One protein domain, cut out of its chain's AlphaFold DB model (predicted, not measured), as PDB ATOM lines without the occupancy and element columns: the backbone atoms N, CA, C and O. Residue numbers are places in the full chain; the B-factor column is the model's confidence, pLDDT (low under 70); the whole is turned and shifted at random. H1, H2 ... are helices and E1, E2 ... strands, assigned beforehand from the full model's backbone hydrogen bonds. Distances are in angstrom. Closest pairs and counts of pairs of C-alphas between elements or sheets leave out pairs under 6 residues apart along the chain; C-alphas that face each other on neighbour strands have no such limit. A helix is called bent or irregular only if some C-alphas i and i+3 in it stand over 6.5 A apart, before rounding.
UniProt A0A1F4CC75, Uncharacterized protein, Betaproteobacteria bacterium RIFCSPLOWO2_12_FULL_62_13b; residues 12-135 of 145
ATOM      1  N   ILE A  12     -61.547  -6.575 -10.150       92.31
ATOM      2  CA  ILE A  12     -60.345  -5.734 -10.223       92.31
ATOM      3  C   ILE A  12     -60.753  -4.339 -10.712       92.31
ATOM      4  O   ILE A  12     -61.302  -4.176 -11.804       92.31
ATOM      5  N   HIS A  13     -60.490  -3.327  -9.891       91.56
ATOM      6  CA  HIS A  13     -60.729  -1.929 -10.232       91.56
ATOM      7  C   HIS A  13     -59.480  -1.293 -10.844       91.56
ATOM      8  O   HIS A  13     -59.560  -0.624 -11.877       91.56
ATOM      9  N   ALA A  14     -58.319  -1.532 -10.225       94.31
ATOM     10  CA  ALA A  14     -57.056  -0.975 -10.678       94.31
ATOM     11  C   ALA A  14     -55.852  -1.872 -10.356       94.31
ATOM     12  O   ALA A  14     -55.853  -2.645  -9.398       94.31
ATOM     13  N   VAL A  15     -54.791  -1.716 -11.147       95.56
ATOM     14  CA  VAL A  15     -53.469  -2.298 -10.898       95.56
ATOM     15  C   VAL A  15     -52.443  -1.180 -10.745       95.56
ATOM     16  O   VAL A  15     -52.240  -0.350 -11.631       95.56
ATOM     17  N   HIS A  16     -51.746  -1.185  -9.615       94.56
ATOM     18  CA  HIS A  16     -50.734  -0.200  -9.250       94.56
ATOM     19  C   HIS A  16     -49.335  -0.797  -9.403       94.56
ATOM     20  O   HIS A  16     -48.946  -1.696  -8.660       94.56
ATOM     21  N   ILE A  17     -48.550  -0.300 -10.357       92.88
ATOM     22  CA  ILE A  17     -47.286  -0.908 -10.797       92.88
ATOM     23  C   ILE A  17     -46.080  -0.176 -10.188       92.88
ATOM     24  O   ILE A  17     -45.885   1.028 -10.381       92.88
ATOM     25  N   GLY A  18     -45.216  -0.915  -9.487       89.81
ATOM     26  CA  GLY A  18     -43.996  -0.432  -8.837       89.81
ATOM     27  C   GLY A  18     -42.732  -1.112  -9.374       89.81
ATOM     28  O   GLY A  18     -42.273  -2.107  -8.823       89.81
ATOM     29  N   LEU A  19     -42.132  -0.532 -10.422       84.00
ATOM     30  CA  LEU A  19     -40.936  -1.064 -11.105       84.00
ATOM     31  C   LEU A  19     -39.638  -0.260 -10.866       84.00
ATOM     32  O   LEU A  19     -38.631  -0.515 -11.526       84.00
ATOM     33  N   VAL A  20     -39.663   0.731  -9.965       75.12
ATOM     34  CA  VAL A  20     -38.563   1.704  -9.779       75.12
ATOM     35  C   VAL A  20     -37.417   1.143  -8.930       75.12
ATOM     36  O   VAL A  20     -36.259   1.298  -9.299       75.12
ATOM     37  N   VAL A  21     -37.725   0.472  -7.818       74.31
ATOM     38  CA  VAL A  21     -36.738  -0.098  -6.885       74.31
ATOM     39  C   VAL A  21     -37.165  -1.518  -6.539       74.31
ATOM     40  O   VAL A  21     -38.362  -1.781  -6.426       74.31
ATOM     41  N   ARG A  22     -36.201  -2.434  -6.397       75.25
ATOM     42  CA  ARG A  22     -36.485  -3.798  -5.935       75.25
ATOM     43  C   ARG A  22     -36.949  -3.799  -4.460       75.25
ATOM     44  O   ARG A  22     -36.476  -2.967  -3.691       75.25
ATOM     45  N   PRO A  23     -37.812  -4.745  -4.046       77.25
ATOM     46  CA  PRO A  23     -38.446  -5.759  -4.886       77.25
ATOM     47  C   PRO A  23     -39.456  -5.125  -5.845       77.25
ATOM     48  O   PRO A  23     -40.170  -4.184  -5.486       77.25
ATOM     49  N   TRP A  24     -39.498  -5.638  -7.077       87.81
ATOM     50  CA  TRP A  24     -40.552  -5.248  -8.000       87.81
ATOM     51  C   TRP A  24     -41.887  -5.676  -7.425       87.81
ATOM     52  O   TRP A  24     -41.995  -6.725  -6.789       87.81
ATOM     53  N   ARG A  25     -42.898  -4.843  -7.618       91.50
ATOM     54  CA  ARG A  25     -44.198  -5.082  -7.014       91.50
ATOM     55  C   ARG A  25     -45.309  -4.541  -7.876       91.50
ATOM     56  O   ARG A  25     -45.141  -3.530  -8.558       91.50
ATOM     57  N   PHE A  26     -46.453  -5.187  -7.777       94.00
ATOM     58  CA  PHE A  26     -47.716  -4.613  -8.195       94.00
ATOM     59  C   PHE A  26     -48.747  -4.836  -7.090       94.00
ATOM     60  O   PHE A  26     -48.637  -5.779  -6.302       94.00
ATOM     61  N   VAL A  27     -49.693  -3.914  -6.983       94.62
ATOM     62  CA  VAL A  27     -50.809  -3.989  -6.037       94.62
ATOM     63  C   VAL A  27     -52.094  -4.002  -6.839       94.62
ATOM     64  O   VAL A  27     -52.264  -3.182  -7.739       94.62
ATOM     65  N   VAL A  28     -52.977  -4.936  -6.523       95.00
ATOM     66  CA  VAL A  28     -54.278  -5.081  -7.167       95.00
ATOM     67  C   VAL A  28     -55.330  -4.532  -6.222       95.00
ATOM     68  O   VAL A  28     -55.450  -4.978  -5.085       95.00
ATOM     69  N   GLU A  29     -56.061  -3.537  -6.697       94.12
ATOM     70  CA  GLU A  29     -57.180  -2.922  -6.001       94.12
ATOM     71  C   GLU A  29     -58.471  -3.613  -6.444       94.12
ATOM     72  O   GLU A  29     -58.826  -3.581  -7.626       94.12
ATOM     73  N   ARG A  30     -59.160  -4.263  -5.505       93.12
ATOM     74  CA  ARG A  30     -60.394  -5.019  -5.748       93.12
ATOM     75  C   ARG A  30     -61.560  -4.415  -4.987       93.12
ATOM     76  O   ARG A  30     -61.468  -4.184  -3.782       93.12
ATOM     77  N   GLN A  31     -62.682  -4.241  -5.678       90.75
ATOM     78  CA  GLN A  31     -63.950  -3.879  -5.050       90.75
ATOM     79  C   GLN A  31     -64.661  -5.158  -4.592       90.75
ATOM     80  O   GLN A  31     -65.117  -5.937  -5.432       90.75
ATOM     81  N   ILE A  32     -64.766  -5.375  -3.276       91.88
ATOM     82  CA  ILE A  32     -65.411  -6.576  -2.702       91.88
ATOM     83  C   ILE A  32     -66.864  -6.294  -2.297       91.88
ATOM     84  O   ILE A  32     -67.731  -7.150  -2.439       91.88
ATOM     85  N   ALA A  33     -67.150  -5.079  -1.832       87.69
ATOM     86  CA  ALA A  33     -68.499  -4.580  -1.543       87.69
ATOM     87  C   ALA A  33     -68.547  -3.074  -1.849       87.69
ATOM     88  O   ALA A  33     -67.474  -2.490  -1.948       87.69
ATOM     89  N   PRO A  34     -69.709  -2.400  -1.961       87.06
ATOM     90  CA  PRO A  34     -69.800  -0.997  -2.407       87.06
ATOM     91  C   PRO A  34     -68.885   0.009  -1.688       87.06
ATOM     92  O   PRO A  34     -68.479   1.002  -2.279       87.06
ATOM     93  N   THR A  35     -68.524  -0.259  -0.434       88.50
ATOM     94  CA  THR A  35     -67.645   0.592   0.385       88.50
ATOM     95  C   THR A  35     -66.356  -0.103   0.826       88.50
ATOM     96  O   THR A  35     -65.553   0.499   1.533       88.50
ATOM     97  N   ILE A  36     -66.143  -1.364   0.430       89.25
ATOM     98  CA  ILE A  36     -65.006  -2.177   0.872       89.25
ATOM     99  C   ILE A  36     -64.088  -2.451  -0.313       89.25
ATOM    100  O   ILE A  36     -64.453  -3.160  -1.257       89.25
ATOM    101  N   VAL A  37     -62.872  -1.918  -0.204       91.81
ATOM    102  CA  VAL A  37     -61.772  -2.131  -1.143       91.81
ATOM    103  C   VAL A  37     -60.705  -2.992  -0.474       91.81
ATOM    104  O   VAL A  37     -60.327  -2.745   0.672       91.81
ATOM    105  N   ARG A  38     -60.213  -4.003  -1.191       93.12
ATOM    106  CA  ARG A  38     -59.069  -4.832  -0.790       93.12
ATOM    107  C   ARG A  38     -57.876  -4.515  -1.677       93.12
ATOM    108  O   ARG A  38     -58.029  -4.338  -2.883       93.12
ATOM    109  N   TYR A  39     -56.692  -4.491  -1.074       93.56
ATOM    110  CA  TYR A  39     -55.428  -4.304  -1.774       93.56
ATOM    111  C   TYR A  39     -54.570  -5.560  -1.644       93.56
ATOM    112  O   TYR A  39     -54.042  -5.846  -0.571       93.56
ATOM    113  N   ASP A  40     -54.404  -6.284  -2.747       93.25
ATOM    114  CA  ASP A  40     -53.594  -7.500  -2.803       93.25
ATOM    115  C   ASP A  40     -52.203  -7.163  -3.348       93.25
ATOM    116  O   ASP A  40     -52.055  -6.645  -4.458       93.25
ATOM    117  N   ARG A  41     -51.156  -7.420  -2.556       93.62
ATOM    118  CA  ARG A  41     -49.770  -7.086  -2.912       93.62
ATOM    119  C   ARG A  41     -49.024  -8.301  -3.450       93.62
ATOM    120  O   ARG A  41     -48.878  -9.302  -2.759       93.62
ATOM    121  N   TYR A  42     -48.388  -8.122  -4.604       94.25
ATOM    122  CA  TYR A  42     -47.529  -9.113  -5.245       94.25
ATOM    123  C   TYR A  42     -46.094  -8.580  -5.316       94.25
ATOM    124  O   TYR A  42     -45.875  -7.413  -5.646       94.25
ATOM    125  N   SER A  43     -45.107  -9.407  -4.955       93.75
ATOM    126  CA  SER A  43     -43.678  -9.028  -4.919       93.75
ATOM    127  C   SER A  43     -42.803 -10.065  -5.646       93.75
ATOM    128  O   SER A  43     -42.040 -10.777  -4.994       93.75
ATOM    129  N   PRO A  44     -42.948 -10.196  -6.978       92.94
ATOM    130  CA  PRO A  44     -42.184 -11.138  -7.798       92.94
ATOM    131  C   PRO A  44     -40.671 -10.892  -7.710       92.94
ATOM    132  O   PRO A  44     -40.205  -9.750  -7.625       92.94
ATOM    133  N   SER A  45     -39.894 -11.974  -7.767       89.75
ATOM    134  CA  SER A  45     -38.436 -11.937  -7.610       89.75
ATOM    135  C   SER A  45     -37.702 -11.633  -8.919       89.75
ATOM    136  O   SER A  45     -36.575 -11.132  -8.891       89.75
ATOM    137  N   THR A  46     -38.360 -11.883 -10.060       92.12
ATOM    138  CA  THR A  46     -37.874 -11.630 -11.425       92.12
ATOM    139  C   THR A  46     -38.845 -10.750 -12.228       92.12
ATOM    140  O   THR A  46     -40.048 -10.728 -11.972       92.12
ATOM    141  N   LEU A  47     -38.348 -10.023 -13.240       92.44
ATOM    142  CA  LEU A  47     -39.214  -9.304 -14.193       92.44
ATOM    143  C   LEU A  47     -40.113 -10.266 -14.979       92.44
ATOM    144  O   LEU A  47     -41.263  -9.947 -15.267       92.44
ATOM    145  N   ARG A  48     -39.580 -11.456 -15.282       93.62
ATOM    146  CA  ARG A  48     -40.326 -12.561 -15.879       93.62
ATOM    147  C   ARG A  48     -41.511 -12.953 -15.000       93.62
ATOM    148  O   ARG A  48     -42.629 -12.964 -15.494       93.62
ATOM    149  N   GLU A  49     -41.280 -13.235 -13.717       93.56
ATOM    150  CA  GLU A  49     -42.361 -13.543 -12.769       93.56
ATOM    151  C   GLU A  49     -43.376 -12.410 -12.685       93.56
ATOM    152  O   GLU A  49     -44.571 -12.668 -12.696       93.56
ATOM    153  N   LEU A  50     -42.925 -11.152 -12.673       94.44
ATOM    154  CA  LEU A  50     -43.843 -10.018 -12.647       94.44
ATOM    155  C   LEU A  50     -44.789 -10.010 -13.840       94.44
ATOM    156  O   LEU A  50     -45.988  -9.821 -13.652       94.44
ATOM    157  N   MET A  51     -44.258 -10.197 -15.047       95.19
ATOM    158  CA  MET A  51     -45.080 -10.239 -16.253       95.19
ATOM    159  C   MET A  51     -46.064 -11.403 -16.208       95.19
ATOM    160  O   MET A  51     -47.255 -11.188 -16.391       95.19
ATOM    161  N   ILE A  52     -45.580 -12.616 -15.934       95.94
ATOM    162  CA  ILE A  52     -46.417 -13.817 -16.001       95.94
ATOM    163  C   ILE A  52     -47.487 -13.814 -14.912       95.94
ATOM    164  O   ILE A  52     -48.655 -13.999 -15.235       95.94
ATOM    165  N   SER A  53     -47.147 -13.491 -13.663       95.31
ATOM    166  CA  SER A  53     -48.146 -13.416 -12.590       95.31
ATOM    167  C   SER A  53     -49.174 -12.306 -12.819       95.31
ATOM    168  O   SER A  53     -50.339 -12.470 -12.464       95.31
ATOM    169  N   LEU A  54     -48.781 -11.180 -13.428       95.88
ATOM    170  CA  LEU A  54     -49.741 -10.150 -13.828       95.88
ATOM    171  C   LEU A  54     -50.664 -10.662 -14.942       95.88
ATOM    172  O   LEU A  54     -51.867 -10.436 -14.881       95.88
ATOM    173  N   PHE A  55     -50.126 -11.353 -15.945       96.75
ATOM    174  CA  PHE A  55     -50.912 -11.883 -17.061       96.75
ATOM    175  C   PHE A  55     -51.903 -12.951 -16.596       96.75
ATOM    176  O   PHE A  55     -53.065 -12.904 -16.985       96.75
ATOM    177  N   GLU A  56     -51.479 -13.866 -15.724       95.00
ATOM    178  CA  GLU A  56     -52.350 -14.868 -15.096       95.00
ATOM    179  C   GLU A  56     -53.506 -14.203 -14.342       95.00
ATOM    180  O   GLU A  56     -54.661 -14.594 -14.507       95.00
ATOM    181  N   LEU A  57     -53.204 -13.152 -13.573       94.69
ATOM    182  CA  LEU A  57     -54.201 -12.406 -12.814       94.69
ATOM    183  C   LEU A  57     -55.207 -11.676 -13.713       94.69
ATOM    184  O   LEU A  57     -56.400 -11.701 -13.432       94.69
ATOM    185  N   LEU A  58     -54.749 -11.035 -14.790       94.81
ATOM    186  CA  LEU A  58     -55.625 -10.314 -15.720       94.81
ATOM    187  C   LEU A  58     -56.468 -11.268 -16.578       94.81
ATOM    188  O   LEU A  58     -57.630 -10.985 -16.863       94.81
ATOM    189  N   ASN A  59     -55.906 -12.414 -16.958       94.06
ATOM    190  CA  ASN A  59     -56.598 -13.440 -17.734       94.06
ATOM    191  C   ASN A  59     -57.715 -14.131 -16.943       94.06
ATOM    192  O   ASN A  59     -58.685 -14.587 -17.543       94.06
ATOM    193  N   ALA A  60     -57.603 -14.199 -15.612       90.19
ATOM    194  CA  ALA A  60     -58.660 -14.744 -14.762       90.19
ATOM    195  C   ALA A  60     -59.980 -13.954 -14.881       90.19
ATOM    196  O   ALA A  60     -61.048 -14.559 -14.869       90.19
ATOM    197  N   ASP A  61     -59.900 -12.631 -15.071       85.69
ATOM    198  CA  ASP A  61     -61.065 -11.740 -15.185       85.69
ATOM    199  C   ASP A  61     -61.435 -11.422 -16.654       85.69
ATOM    200  O   ASP A  61     -62.489 -10.840 -16.926       85.69
ATOM    201  N   CYS A  62     -60.586 -11.791 -17.621       88.25
ATOM    202  CA  CYS A  62     -60.776 -11.514 -19.045       88.25
ATOM    203  C   CYS A  62     -60.329 -12.707 -19.907       88.25
ATOM    204  O   CYS A  62     -59.161 -12.831 -20.261       88.25
ATOM    205  N   HIS A  63     -61.274 -13.568 -20.304       85.94
ATOM    206  CA  HIS A  63     -60.984 -14.797 -21.065       85.94
ATOM    207  C   HIS A  63     -60.308 -14.577 -22.432       85.94
ATOM    208  O   HIS A  63     -59.634 -15.470 -22.930       85.94
ATOM    209  N   ASP A  64     -60.473 -13.396 -23.031       93.31
ATOM    210  CA  ASP A  64     -59.896 -13.019 -24.331       93.31
ATOM    211  C   ASP A  64     -58.614 -12.167 -24.181       93.31
ATOM    212  O   ASP A  64     -58.117 -11.544 -25.120       93.31
ATOM    213  N   PHE A  65     -58.066 -12.105 -22.965       96.06
ATOM    214  CA  PHE A  65     -56.940 -11.243 -22.611       96.06
ATOM    215  C   PHE A  65     -55.713 -11.453 -23.505       96.06
ATOM    216  O   PHE A  65     -55.154 -10.481 -24.014       96.06
ATOM    217  N   ALA A  66     -55.290 -12.706 -23.709       95.69
ATOM    218  CA  ALA A  66     -54.070 -13.006 -24.457       95.69
ATOM    219  C   ALA A  66     -54.169 -12.544 -25.921       95.69
ATOM    220  O   ALA A  66     -53.235 -11.934 -26.442       95.69
ATOM    221  N   HIS A  67     -55.328 -12.756 -26.549       96.56
ATOM    222  CA  HIS A  67     -55.593 -12.328 -27.918       96.56
ATOM    223  C   HIS A  67     -55.625 -10.802 -28.055       96.56
ATOM    224  O   HIS A  67     -54.999 -10.236 -28.957       96.56
ATOM    225  N   ARG A  68     -56.278 -10.106 -27.118       97.12
ATOM    226  CA  ARG A  68     -56.288  -8.634 -27.076       97.12
ATOM    227  C   ARG A  68     -54.894  -8.062 -26.886       97.12
ATOM    228  O   ARG A  68     -54.515  -7.119 -27.576       97.12
ATOM    229  N   LEU A  69     -54.111  -8.652 -25.984       97.06
ATOM    230  CA  LEU A  69     -52.739  -8.229 -25.735       97.06
ATOM    231  C   LEU A  69     -51.858  -8.436 -26.971       97.06
ATOM    232  O   LEU A  69     -51.092  -7.540 -27.321       97.06
ATOM    233  N   ALA A  70     -52.005  -9.572 -27.660       96.38
ATOM    234  CA  ALA A  70     -51.313  -9.842 -28.917       96.38
ATOM    235  C   ALA A  70     -51.705  -8.863 -30.028       96.38
ATOM    236  O   ALA A  70     -50.831  -8.360 -30.729       96.38
ATOM    237  N   SER A  71     -52.989  -8.523 -30.135       94.88
ATOM    238  CA  SER A  71     -53.490  -7.550 -31.114       94.88
ATOM    239  C   SER A  71     -52.945  -6.137 -30.862       94.88
ATOM    240  O   SER A  71     -52.538  -5.445 -31.796       94.88
ATOM    241  N   LEU A  72     -52.873  -5.710 -29.594       93.56
ATOM    242  CA  LEU A  72     -52.268  -4.425 -29.222       93.56
ATOM    243  C   LEU A  72     -50.759  -4.392 -29.496       93.56
ATOM    244  O   LEU A  72     -50.226  -3.358 -29.913       93.56
ATOM    245  N   ASP A  73     -50.054  -5.500 -29.255       92.56
ATOM    246  CA  ASP A  73     -48.625  -5.590 -29.555       92.56
ATOM    247  C   ASP A  73     -48.353  -5.587 -31.061       92.56
ATOM    248  O   ASP A  73     -47.476  -4.855 -31.518       92.56
ATOM    249  N   ASP A  74     -49.147  -6.326 -31.838       90.75
ATOM    250  CA  ASP A  74     -49.074  -6.365 -33.301       90.75
ATOM    251  C   ASP A  74     -49.246  -4.969 -33.912       90.75
ATOM    252  O   ASP A  74     -48.377  -4.512 -34.658       90.75
ATOM    253  N   GLY A  75     -50.287  -4.233 -33.506       86.75
ATOM    254  CA  GLY A  75     -50.515  -2.863 -33.977       86.75
ATOM    255  C   GLY A  75     -49.350  -1.921 -33.654       86.75
ATOM    256  O   GLY A  75     -48.938  -1.108 -34.485       86.75
ATOM    257  N   ASN A  76     -48.747  -2.058 -32.471       84.62
ATOM    258  CA  ASN A  76     -47.564  -1.283 -32.109       84.62
ATOM    259  C   ASN A  76     -46.303  -1.716 -32.881       84.62
ATOM    260  O   ASN A  76     -45.480  -0.869 -33.233       84.62
ATOM    261  N   PHE A  77     -46.130  -3.009 -33.138       85.44
ATOM    262  CA  PHE A  77     -45.022  -3.524 -33.936       85.44
ATOM    263  C   PHE A  77     -45.104  -3.004 -35.376       85.44
ATOM    264  O   PHE A  77     -44.118  -2.483 -35.889       85.44
ATOM    265  N   MET A  78     -46.288  -3.042 -35.994       81.50
ATOM    266  CA  MET A  78     -46.512  -2.516 -37.347       81.50
ATOM    267  C   MET A  78     -46.343  -0.992 -37.433       81.50
ATOM    268  O   MET A  78     -45.888  -0.478 -38.452       81.50
ATOM    269  N   GLY A  79     -46.699  -0.260 -36.373       77.75
ATOM    270  CA  GLY A  79     -46.631   1.205 -36.330       77.75
ATOM    271  C   GLY A  79     -45.273   1.794 -35.933       77.75
ATOM    272  O   GLY A  79     -45.126   3.017 -35.915       77.75
ATOM    273  N   THR A  80     -44.276   0.975 -35.582       76.44
ATOM    274  CA  THR A  80     -42.979   1.454 -35.074       76.44
ATOM    275  C   THR A  80     -41.798   0.794 -35.784       76.44
ATOM    276  O   THR A  80     -41.939  -0.178 -36.513       76.44
ATOM    277  N   ARG A  81     -40.580   1.311 -35.563       73.94
ATOM    278  CA  ARG A  81     -39.332   0.658 -36.010       73.94
ATOM    279  C   ARG A  81     -38.873  -0.468 -35.070       73.94
ATOM    280  O   ARG A  81     -37.692  -0.818 -35.075       73.94
ATOM    281  N   GLN A  82     -39.743  -0.969 -34.189       71.06
ATOM    282  CA  GLN A  82     -39.364  -2.037 -33.267       71.06
ATOM    283  C   GLN A  82     -39.073  -3.325 -34.039       71.06
ATOM    284  O   GLN A  82     -39.785  -3.687 -34.964       71.06
ATOM    285  N   GLN A  83     -38.010  -4.022 -33.638       69.56
ATOM    286  CA  GLN A  83     -37.580  -5.268 -34.283       69.56
ATOM    287  C   GLN A  83     -38.123  -6.526 -33.595       69.56
ATOM    288  O   GLN A  83     -37.802  -7.636 -34.006       69.56
ATOM    289  N   ARG A  84     -38.915  -6.373 -32.527       76.62
ATOM    290  CA  ARG A  84     -39.442  -7.503 -31.762       76.62
ATOM    291  C   ARG A  84     -40.859  -7.264 -31.274       76.62
ATOM    292  O   ARG A  84     -41.195  -6.145 -30.890       76.62
ATOM    293  N   ARG A  85     -41.620  -8.352 -31.239       89.56
ATOM    294  CA  ARG A  85     -42.879  -8.480 -30.501       89.56
ATOM    295  C   ARG A  85     -42.570  -9.005 -29.105       89.56
ATOM    296  O   ARG A  85     -41.563  -9.694 -28.911       89.56
ATOM    297  N   PHE A  86     -43.410  -8.695 -28.128       93.12
ATOM    298  CA  PHE A  86     -43.319  -9.314 -26.806       93.12
ATOM    299  C   PHE A  86     -44.351 -10.419 -26.600       93.12
ATOM    300  O   PHE A  86     -44.159 -11.215 -25.684       93.12
ATOM    301  N   ILE A  87     -45.389 -10.500 -27.433       96.25
ATOM    302  CA  ILE A  87     -46.361 -11.595 -27.422       96.25
ATOM    303  C   ILE A  87     -46.762 -11.990 -28.854       96.25
ATOM    304  O   ILE A  87     -46.930 -11.135 -29.719       96.25
ATOM    305  N   ALA A  88     -46.883 -13.290 -29.131       95.25
ATOM    306  CA  ALA A  88     -47.320 -13.803 -30.433       95.25
ATOM    307  C   ALA A  88     -47.807 -15.256 -30.334       95.25
ATOM    308  O   ALA A  88     -47.351 -15.997 -29.473       95.25
ATOM    309  N   GLU A  89     -48.672 -15.693 -31.249       94.56
ATOM    310  CA  GLU A  89     -49.155 -17.088 -31.317       94.56
ATOM    311  C   GLU A  89     -48.030 -18.094 -31.599       94.56
ATOM    312  O   GLU A  89     -48.084 -19.257 -31.208       94.56
ATOM    313  N   ARG A  90     -46.960 -17.642 -32.264       92.12
ATOM    314  CA  ARG A  90     -45.794 -18.468 -32.570       92.12
ATOM    315  C   ARG A  90     -44.519 -17.860 -32.015       92.12
ATOM    316  O   ARG A  90     -44.305 -16.650 -32.062       92.12
ATOM    317  N   ARG A  91     -43.634 -18.734 -31.542       90.69
ATOM    318  CA  ARG A  91     -42.366 -18.362 -30.907       90.69
ATOM    319  C   ARG A  91     -41.417 -17.611 -31.841       90.69
ATOM    320  O   ARG A  91     -40.764 -16.667 -31.406       90.69
ATOM    321  N   ASP A  92     -41.358 -18.005 -33.107       87.69
ATOM    322  CA  ASP A  92     -40.477 -17.415 -34.121       87.69
ATOM    323  C   ASP A  92     -40.888 -15.984 -34.505       87.69
ATOM    324  O   ASP A  92     -40.052 -15.177 -34.911       87.69
ATOM    325  N   LEU A  93     -42.156 -15.625 -34.282       89.69
ATOM    326  CA  LEU A  93     -42.667 -14.270 -34.506       89.69
ATOM    327  C   LEU A  93     -42.231 -13.270 -33.425       89.69
ATOM    328  O   LEU A  93     -42.314 -12.061 -33.645       89.69
ATOM    329  N   LEU A  94     -41.745 -13.737 -32.271       90.69
ATOM    330  CA  LEU A  94     -41.220 -12.853 -31.225       90.69
ATOM    331  C   LEU A  94     -39.874 -12.230 -31.616       90.69
ATOM    332  O   LEU A  94     -39.606 -11.073 -31.288       90.69
ATOM    333  N   TYR A  95     -39.031 -12.987 -32.326       85.44
ATOM    334  CA  TYR A  95     -37.637 -12.630 -32.603       85.44
ATOM    335  C   TYR A  95     -37.304 -12.752 -34.094       85.44
ATOM    336  O   TYR A  95     -36.348 -13.435 -34.470       85.44
ATOM    337  N   ILE A  96     -38.077 -12.062 -34.936       80.31
ATOM    338  CA  ILE A  96     -37.895 -12.003 -36.394       80.31
ATOM    339  C   ILE A  96     -36.532 -11.345 -36.693       80.31
ATOM    340  O   ILE A  96     -36.409 -10.127 -36.752       80.31
ATOM    341  N   GLY A  97     -35.476 -12.159 -36.799       78.19
ATOM    342  CA  GLY A  97     -34.084 -11.710 -36.965       78.19
ATOM    343  C   GLY A  97     -33.159 -11.955 -35.766       78.19
ATOM    344  O   GLY A  97     -31.992 -11.574 -35.806       78.19
ATOM    345  N   SER A  98     -33.625 -12.598 -34.692       84.62
ATOM    346  CA  SER A  98     -32.783 -13.005 -33.552       84.62
ATOM    347  C   SER A  98     -33.161 -14.382 -32.965       84.62
ATOM    348  O   SER A  98     -33.458 -14.468 -31.772       84.62
ATOM    349  N   PRO A  99     -33.090 -15.490 -33.738       85.50
ATOM    350  CA  PRO A  99     -33.547 -16.819 -33.287       85.50
ATOM    351  C   PRO A  99     -32.855 -17.330 -32.014       85.50
ATOM    352  O   PRO A  99     -33.441 -18.028 -31.194       85.50
ATOM    353  N   HIS A 100     -31.604 -16.925 -31.780       87.56
ATOM    354  CA  HIS A 100     -30.849 -17.277 -30.572       87.56
ATOM    355  C   HIS A 100     -31.494 -16.769 -29.260       87.56
ATOM    356  O   HIS A 100     -31.131 -17.238 -28.174       87.56
ATOM    357  N   LEU A 101     -32.440 -15.823 -29.339       89.31
ATOM    358  CA  LEU A 101     -33.203 -15.300 -28.203       89.31
ATOM    359  C   LEU A 101     -34.461 -16.118 -27.889       89.31
ATOM    360  O   LEU A 101     -35.029 -15.947 -26.810       89.31
ATOM    361  N   GLU A 102     -34.862 -17.054 -28.755       88.94
ATOM    362  CA  GLU A 102     -36.062 -17.874 -28.564       88.94
ATOM    363  C   GLU A 102     -36.071 -18.604 -27.224       88.94
ATOM    364  O   GLU A 102     -37.130 -18.736 -26.612       88.94
ATOM    365  N   LYS A 103     -34.905 -19.008 -26.703       91.38
ATOM    366  CA  LYS A 103     -34.737 -19.628 -25.373       91.38
ATOM    367  C   LYS A 103     -35.311 -18.808 -24.208       91.38
ATOM    368  O   LYS A 103     -35.548 -19.360 -23.140       91.38
ATOM    369  N   HIS A 104     -35.532 -17.508 -24.408       91.94
ATOM    370  CA  HIS A 104     -36.140 -16.607 -23.431       91.94
ATOM    371  C   HIS A 104     -37.653 -16.440 -23.614       91.94
ATOM    372  O   HIS A 104     -38.280 -15.710 -22.848       91.94
ATOM    373  N   ALA A 105     -38.253 -17.068 -24.622       93.94
ATOM    374  CA  ALA A 105     -39.700 -17.122 -24.748       93.94
ATOM    375  C   ALA A 105     -40.291 -18.118 -23.748       93.94
ATOM    376  O   ALA A 105     -39.719 -19.181 -23.496       93.94
ATOM    377  N   VAL A 106     -41.455 -17.779 -23.214       95.88
ATOM    378  CA  VAL A 106     -42.238 -18.647 -22.336       95.88
ATOM    379  C   VAL A 106     -43.644 -18.751 -22.882       95.88
ATOM    380  O   VAL A 106     -44.156 -17.785 -23.444       95.88
ATOM    381  N   GLN A 107     -44.254 -19.917 -22.733       96.00
ATOM    382  CA  GLN A 107     -45.635 -20.102 -23.139       96.00
ATOM    383  C   GLN A 107     -46.573 -19.512 -22.079       96.00
ATOM    384  O   GLN A 107     -46.348 -19.685 -20.879       96.00
ATOM    385  N   PHE A 108     -47.600 -18.806 -22.534       95.38
ATOM    386  CA  PHE A 108     -48.702 -18.282 -21.740       95.38
ATOM    387  C   PHE A 108     -49.988 -18.518 -22.536       95.38
ATOM    388  O   PHE A 108     -50.207 -17.867 -23.558       95.38
ATOM    389  N   GLN A 109     -50.815 -19.465 -22.085       92.00
ATOM    390  CA  GLN A 109     -51.936 -19.989 -22.878       92.00
ATOM    391  C   GLN A 109     -51.447 -20.476 -24.261       92.00
ATOM    392  O   GLN A 109     -50.377 -21.085 -24.368       92.00
ATOM    393  N   ASP A 110     -52.190 -20.168 -25.322       95.12
ATOM    394  CA  ASP A 110     -51.842 -20.479 -26.714       95.12
ATOM    395  C   ASP A 110     -50.859 -19.469 -27.340       95.12
ATOM    396  O   ASP A 110     -50.629 -19.476 -28.548       95.12
ATOM    397  N   TYR A 111     -50.254 -18.596 -26.527       97.00
ATOM    398  CA  TYR A 111     -49.320 -17.564 -26.964       97.00
ATOM    399  C   TYR A 111     -47.925 -17.771 -26.368       97.00
ATOM    400  O   TYR A 111     -47.719 -18.400 -25.329       97.00
ATOM    401  N   TRP A 112     -46.939 -17.175 -27.021       96.94
ATOM    402  CA  TRP A 112     -45.564 -17.063 -26.566       96.94
ATOM    403  C   TRP A 112     -45.282 -15.640 -26.119       96.94
ATOM    404  O   TRP A 112     -45.663 -14.693 -26.798       96.94
ATOM    405  N   VAL A 113     -44.556 -15.493 -25.013       96.81
ATOM    406  CA  VAL A 113     -44.173 -14.205 -24.428       96.81
ATOM    407  C   VAL A 113     -42.654 -14.090 -24.352       96.81
ATOM    408  O   VAL A 113     -41.982 -14.971 -23.811       96.81
ATOM    409  N   ALA A 114     -42.094 -12.990 -24.850       94.81
ATOM    410  CA  ALA A 114     -40.674 -12.674 -24.719       94.81
ATOM    411  C   ALA A 114     -40.351 -12.199 -23.295       94.81
ATOM    412  O   ALA A 114     -40.934 -11.229 -22.811       94.81
ATOM    413  N   THR A 115     -39.395 -12.847 -22.616       93.31
ATOM    414  CA  THR A 115     -39.052 -12.511 -21.215       93.31
ATOM    415  C   THR A 115     -37.661 -11.900 -21.030       93.31
ATOM    416  O   THR A 115     -37.335 -11.434 -19.940       93.31
ATOM    417  N   ASN A 116     -36.847 -11.817 -22.087       91.19
ATOM    418  CA  ASN A 116     -35.582 -11.067 -22.100       91.19
ATOM    419  C   ASN A 116     -35.817  -9.572 -22.391       91.19
ATOM    420  O   ASN A 116     -35.279  -8.990 -23.341       91.19
ATOM    421  N   VAL A 117     -36.655  -8.949 -21.571       89.31
ATOM    422  CA  VAL A 117     -37.035  -7.539 -21.693       89.31
ATOM    423  C   VAL A 117     -36.502  -6.728 -20.516       89.31
ATOM    424  O   VAL A 117     -36.402  -7.207 -19.385       89.31
ATOM    425  N   GLY A 118     -36.112  -5.485 -20.790       88.94
ATOM    426  CA  GLY A 118     -35.591  -4.568 -19.784       88.94
ATOM    427  C   GLY A 118     -36.697  -3.924 -18.946       88.94
ATOM    428  O   GLY A 118     -37.873  -3.944 -19.293       88.94
ATOM    429  N   HIS A 119     -36.317  -3.250 -17.859       87.81
ATOM    430  CA  HIS A 119     -37.260  -2.597 -16.937       87.81
ATOM    431  C   HIS A 119     -38.248  -1.636 -17.620       87.81
ATOM    432  O   HIS A 119     -39.429  -1.607 -17.274       87.81
ATOM    433  N   LYS A 120     -37.764  -0.824 -18.572       87.44
ATOM    434  CA  LYS A 120     -38.603   0.141 -19.301       87.44
ATOM    435  C   LYS A 120     -39.658  -0.565 -20.154       87.44
ATOM    436  O   LYS A 120     -40.793  -0.104 -20.221       87.44
ATOM    437  N   GLU A 121     -39.287  -1.688 -20.755       90.06
ATOM    438  CA  GLU A 121     -40.174  -2.487 -21.598       90.06
ATOM    439  C   GLU A 121     -41.196  -3.227 -20.752       90.06
ATOM    440  O   GLU A 121     -42.379  -3.126 -21.036       90.06
ATOM    441  N   VAL A 122     -40.781  -3.853 -19.648       92.62
ATOM    442  CA  VAL A 122     -41.708  -4.503 -18.703       92.62
ATOM    443  C   VAL A 122     -42.744  -3.520 -18.183       92.62
ATOM    444  O   VAL A 122     -43.914  -3.866 -18.068       92.62
ATOM    445  N   ARG A 123     -42.342  -2.271 -17.913       91.56
ATOM    446  CA  ARG A 123     -43.292  -1.216 -17.562       91.56
ATOM    447  C   ARG A 123     -44.318  -1.028 -18.677       91.56
ATOM    448  O   ARG A 123     -45.503  -1.150 -18.403       91.56
ATOM    449  N   ALA A 124     -43.878  -0.753 -19.902       91.06
ATOM    450  CA  ALA A 124     -44.780  -0.547 -21.037       91.06
ATOM    451  C   ALA A 124     -45.703  -1.754 -21.282       91.06
ATOM    452  O   ALA A 124     -46.904  -1.575 -21.472       91.06
ATOM    453  N   ILE A 125     -45.160  -2.969 -21.198       94.88
ATOM    454  CA  ILE A 125     -45.892  -4.231 -21.333       94.88
ATOM    455  C   ILE A 125     -46.960  -4.360 -20.245       94.88
ATOM    456  O   ILE A 125     -48.101  -4.676 -20.554       94.88
ATOM    457  N   ALA A 126     -46.635  -4.065 -18.984       95.31
ATOM    458  CA  ALA A 126     -47.591  -4.157 -17.883       95.31
ATOM    459  C   ALA A 126     -48.753  -3.156 -18.025       95.31
ATOM    460  O   ALA A 126     -49.901  -3.518 -17.772       95.31
ATOM    461  N   TYR A 127     -48.481  -1.926 -18.481       94.44
ATOM    462  CA  TYR A 127     -49.536  -0.952 -18.794       94.44
ATOM    463  C   TYR A 127     -50.431  -1.438 -19.946       94.44
ATOM    464  O   TYR A 127     -51.650  -1.384 -19.829       94.44
ATOM    465  N   ARG A 128     -49.845  -1.979 -21.023       95.25
ATOM    466  CA  ARG A 128     -50.612  -2.553 -22.145       95.25
ATOM    467  C   ARG A 128     -51.422  -3.779 -21.755       95.25
ATOM    468  O   ARG A 128     -52.518  -3.956 -22.260       95.25
ATOM    469  N   ALA A 129     -50.903  -4.614 -20.863       96.94
ATOM    470  CA  ALA A 129     -51.645  -5.751 -20.337       96.94
ATOM    471  C   ALA A 129     -52.899  -5.280 -19.589       96.94
ATOM    472  O   ALA A 129     -53.989  -5.785 -19.831       96.94
ATOM    473  N   CYS A 130     -52.778  -4.260 -18.738       96.75
ATOM    474  CA  CYS A 130     -53.947  -3.700 -18.064       96.75
ATOM    475  C   CYS A 130     -54.956  -3.111 -19.066       96.75
ATOM    476  O   CYS A 130     -56.150  -3.363 -18.930       96.75
ATOM    477  N   ASP A 131     -54.481  -2.417 -20.105       95.75
ATOM    478  CA  ASP A 131     -55.320  -1.894 -21.194       95.75
ATOM    479  C   ASP A 131     -56.053  -3.014 -21.957       95.75
ATOM    480  O   ASP A 131     -57.272  -2.966 -22.115       95.75
ATOM    481  N   ALA A 132     -55.350  -4.096 -22.316       96.69
ATOM    482  CA  ALA A 132     -55.936  -5.285 -22.944       96.69
ATOM    483  C   ALA A 132     -57.055  -5.914 -22.094       96.69
ATOM    484  O   ALA A 132     -58.049  -6.411 -22.629       96.69
ATOM    485  N   ALA A 133     -56.900  -5.872 -20.770       96.00
ATOM    486  CA  ALA A 133     -57.884  -6.362 -19.811       96.00
ATOM    487  C   ALA A 133     -59.002  -5.346 -19.496       96.00
ATOM    488  O   ALA A 133     -59.934  -5.674 -18.764       96.00
ATOM    489  N   GLY A 134     -58.928  -4.113 -20.012       94.75
ATOM    490  CA  GLY A 134     -59.859  -3.034 -19.671       94.75
ATOM    491  C   GLY A 134     -59.772  -2.599 -18.202       94.75
ATOM    492  O   GLY A 134     -60.765  -2.148 -17.629       94.75
ATOM    493  N   ILE A 135     -58.605  -2.764 -17.578       95.38
ATOM    494  CA  ILE A 135     -58.349  -2.462 -16.170       95.38
ATOM    495  C   ILE A 135     -57.498  -1.200 -16.066       95.38
ATOM    496  O   ILE A 135     -56.488  -1.033 -16.750       95.38
TER     497      ILE A 135
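This is residues 12 to 135 of the 145 residues of an uncharacterized protein of Betaproteobacteria bacterium RIFCSPLOWO2_12_FULL_62_13b (UniProt A0A1F4CC75). Two helices side by side, H1 and H4, make the middle; one face of a three-stranded sheet, E1 E2 E3, covers them on one side, and the sheet's other face is bare. On their other side lie the small hairpin E4 E5 and the slanting helix H2, with the loop of residues 80 to 98 and short H3 at that far end. The printed part has 124 residues with four named helices and five named strands, in the order E1 E2 E3 H1 H2 H3 E4 E5 H4; both sheets, E1 - E2 - E3 and E4 - E5, are antiparallel, and the class is mixed, helices and strands. It is compact, with a radius of gyration of the C-alphas of 14.8 A, yet elongated in outline, spanning 51 by 30 by 24 A.

E1, residues 12 to 18, E2, residues 25 to 33, and E3, residues 36 to 42, form a meander, each strand the antiparallel neighbour of the one before. In the hairpin E1 and E2, N 16 and O 27 are 2.8 A apart, within hydrogen-bond range; in the hairpin E2 and E3, N 28 and O 40 are 2.8 A apart. The sheet is twisted, with C-alphas up to 4.1 A off its best plane. H1, residues 47 to 61, is on this sheet over E2, along the strands, at a height over the sheet of 9.9 A. H2, residues 65 to 79, and H1 only just touch, with 3 pairs of C-alphas within 8 A, only at the corner by their link; the closest are Asn 59 and Phe 65, 5.4 A. H3, residues 99 to 104, is apart from H1 and H2. E4, residues 105 to 108, and E5, residues 111 to 114, form a hairpin, with N 106 and O 113 2.9 A apart. The closest C-alphas of H1 and E4, Ile 52 and Phe 108, are 7.6 A apart. Residues 87 to 88 pair antiparallel with residues 112 to 113 of E5. H4, residues 119 to 132, is on the same face of the sheet E1 E2 E3 as H1, over E1, at a height of 10.3 A. H4 touches H1 at a shallow tilt of 5 degrees, the same way, closest at the C-alphas of Met 51 and Ala 126, 6.8 A. With residues 128 to 132 alone H4 touches H2 at a steep tilt of 60 degrees, opposite ways, closest at the C-alphas of Leu 69 and Ala 132, 5.2 A. Every O i to N i+4 pair is within hydrogen-bond range in H2 and H4, 10 of 11 in H1, and 0 of 2 in H3, where 2 of 3 O i to N i+3 pairs are.

E1 begins at C-alpha 12, (-60.345, -5.734, -10.223). E2 is 24.9 A from first to last C-alpha, E3 19.8 A, H1 22.0 A, H2 21.2 A and H4 19.8 A. H3 is irregular, but only just: C-alphas 100 and 103 are 6.9 A apart. H4 ends at C-alpha 132, (-55.936, -5.285, -22.944).

The two C-alphas farthest apart, Thr 35 and Gly 97, are 51.7 A apart. The printed part has no cut. The link from H2 to H3, 19 residues, is long. The mean pLDDT of the printed part is 90.7, and residue 83 is under 70.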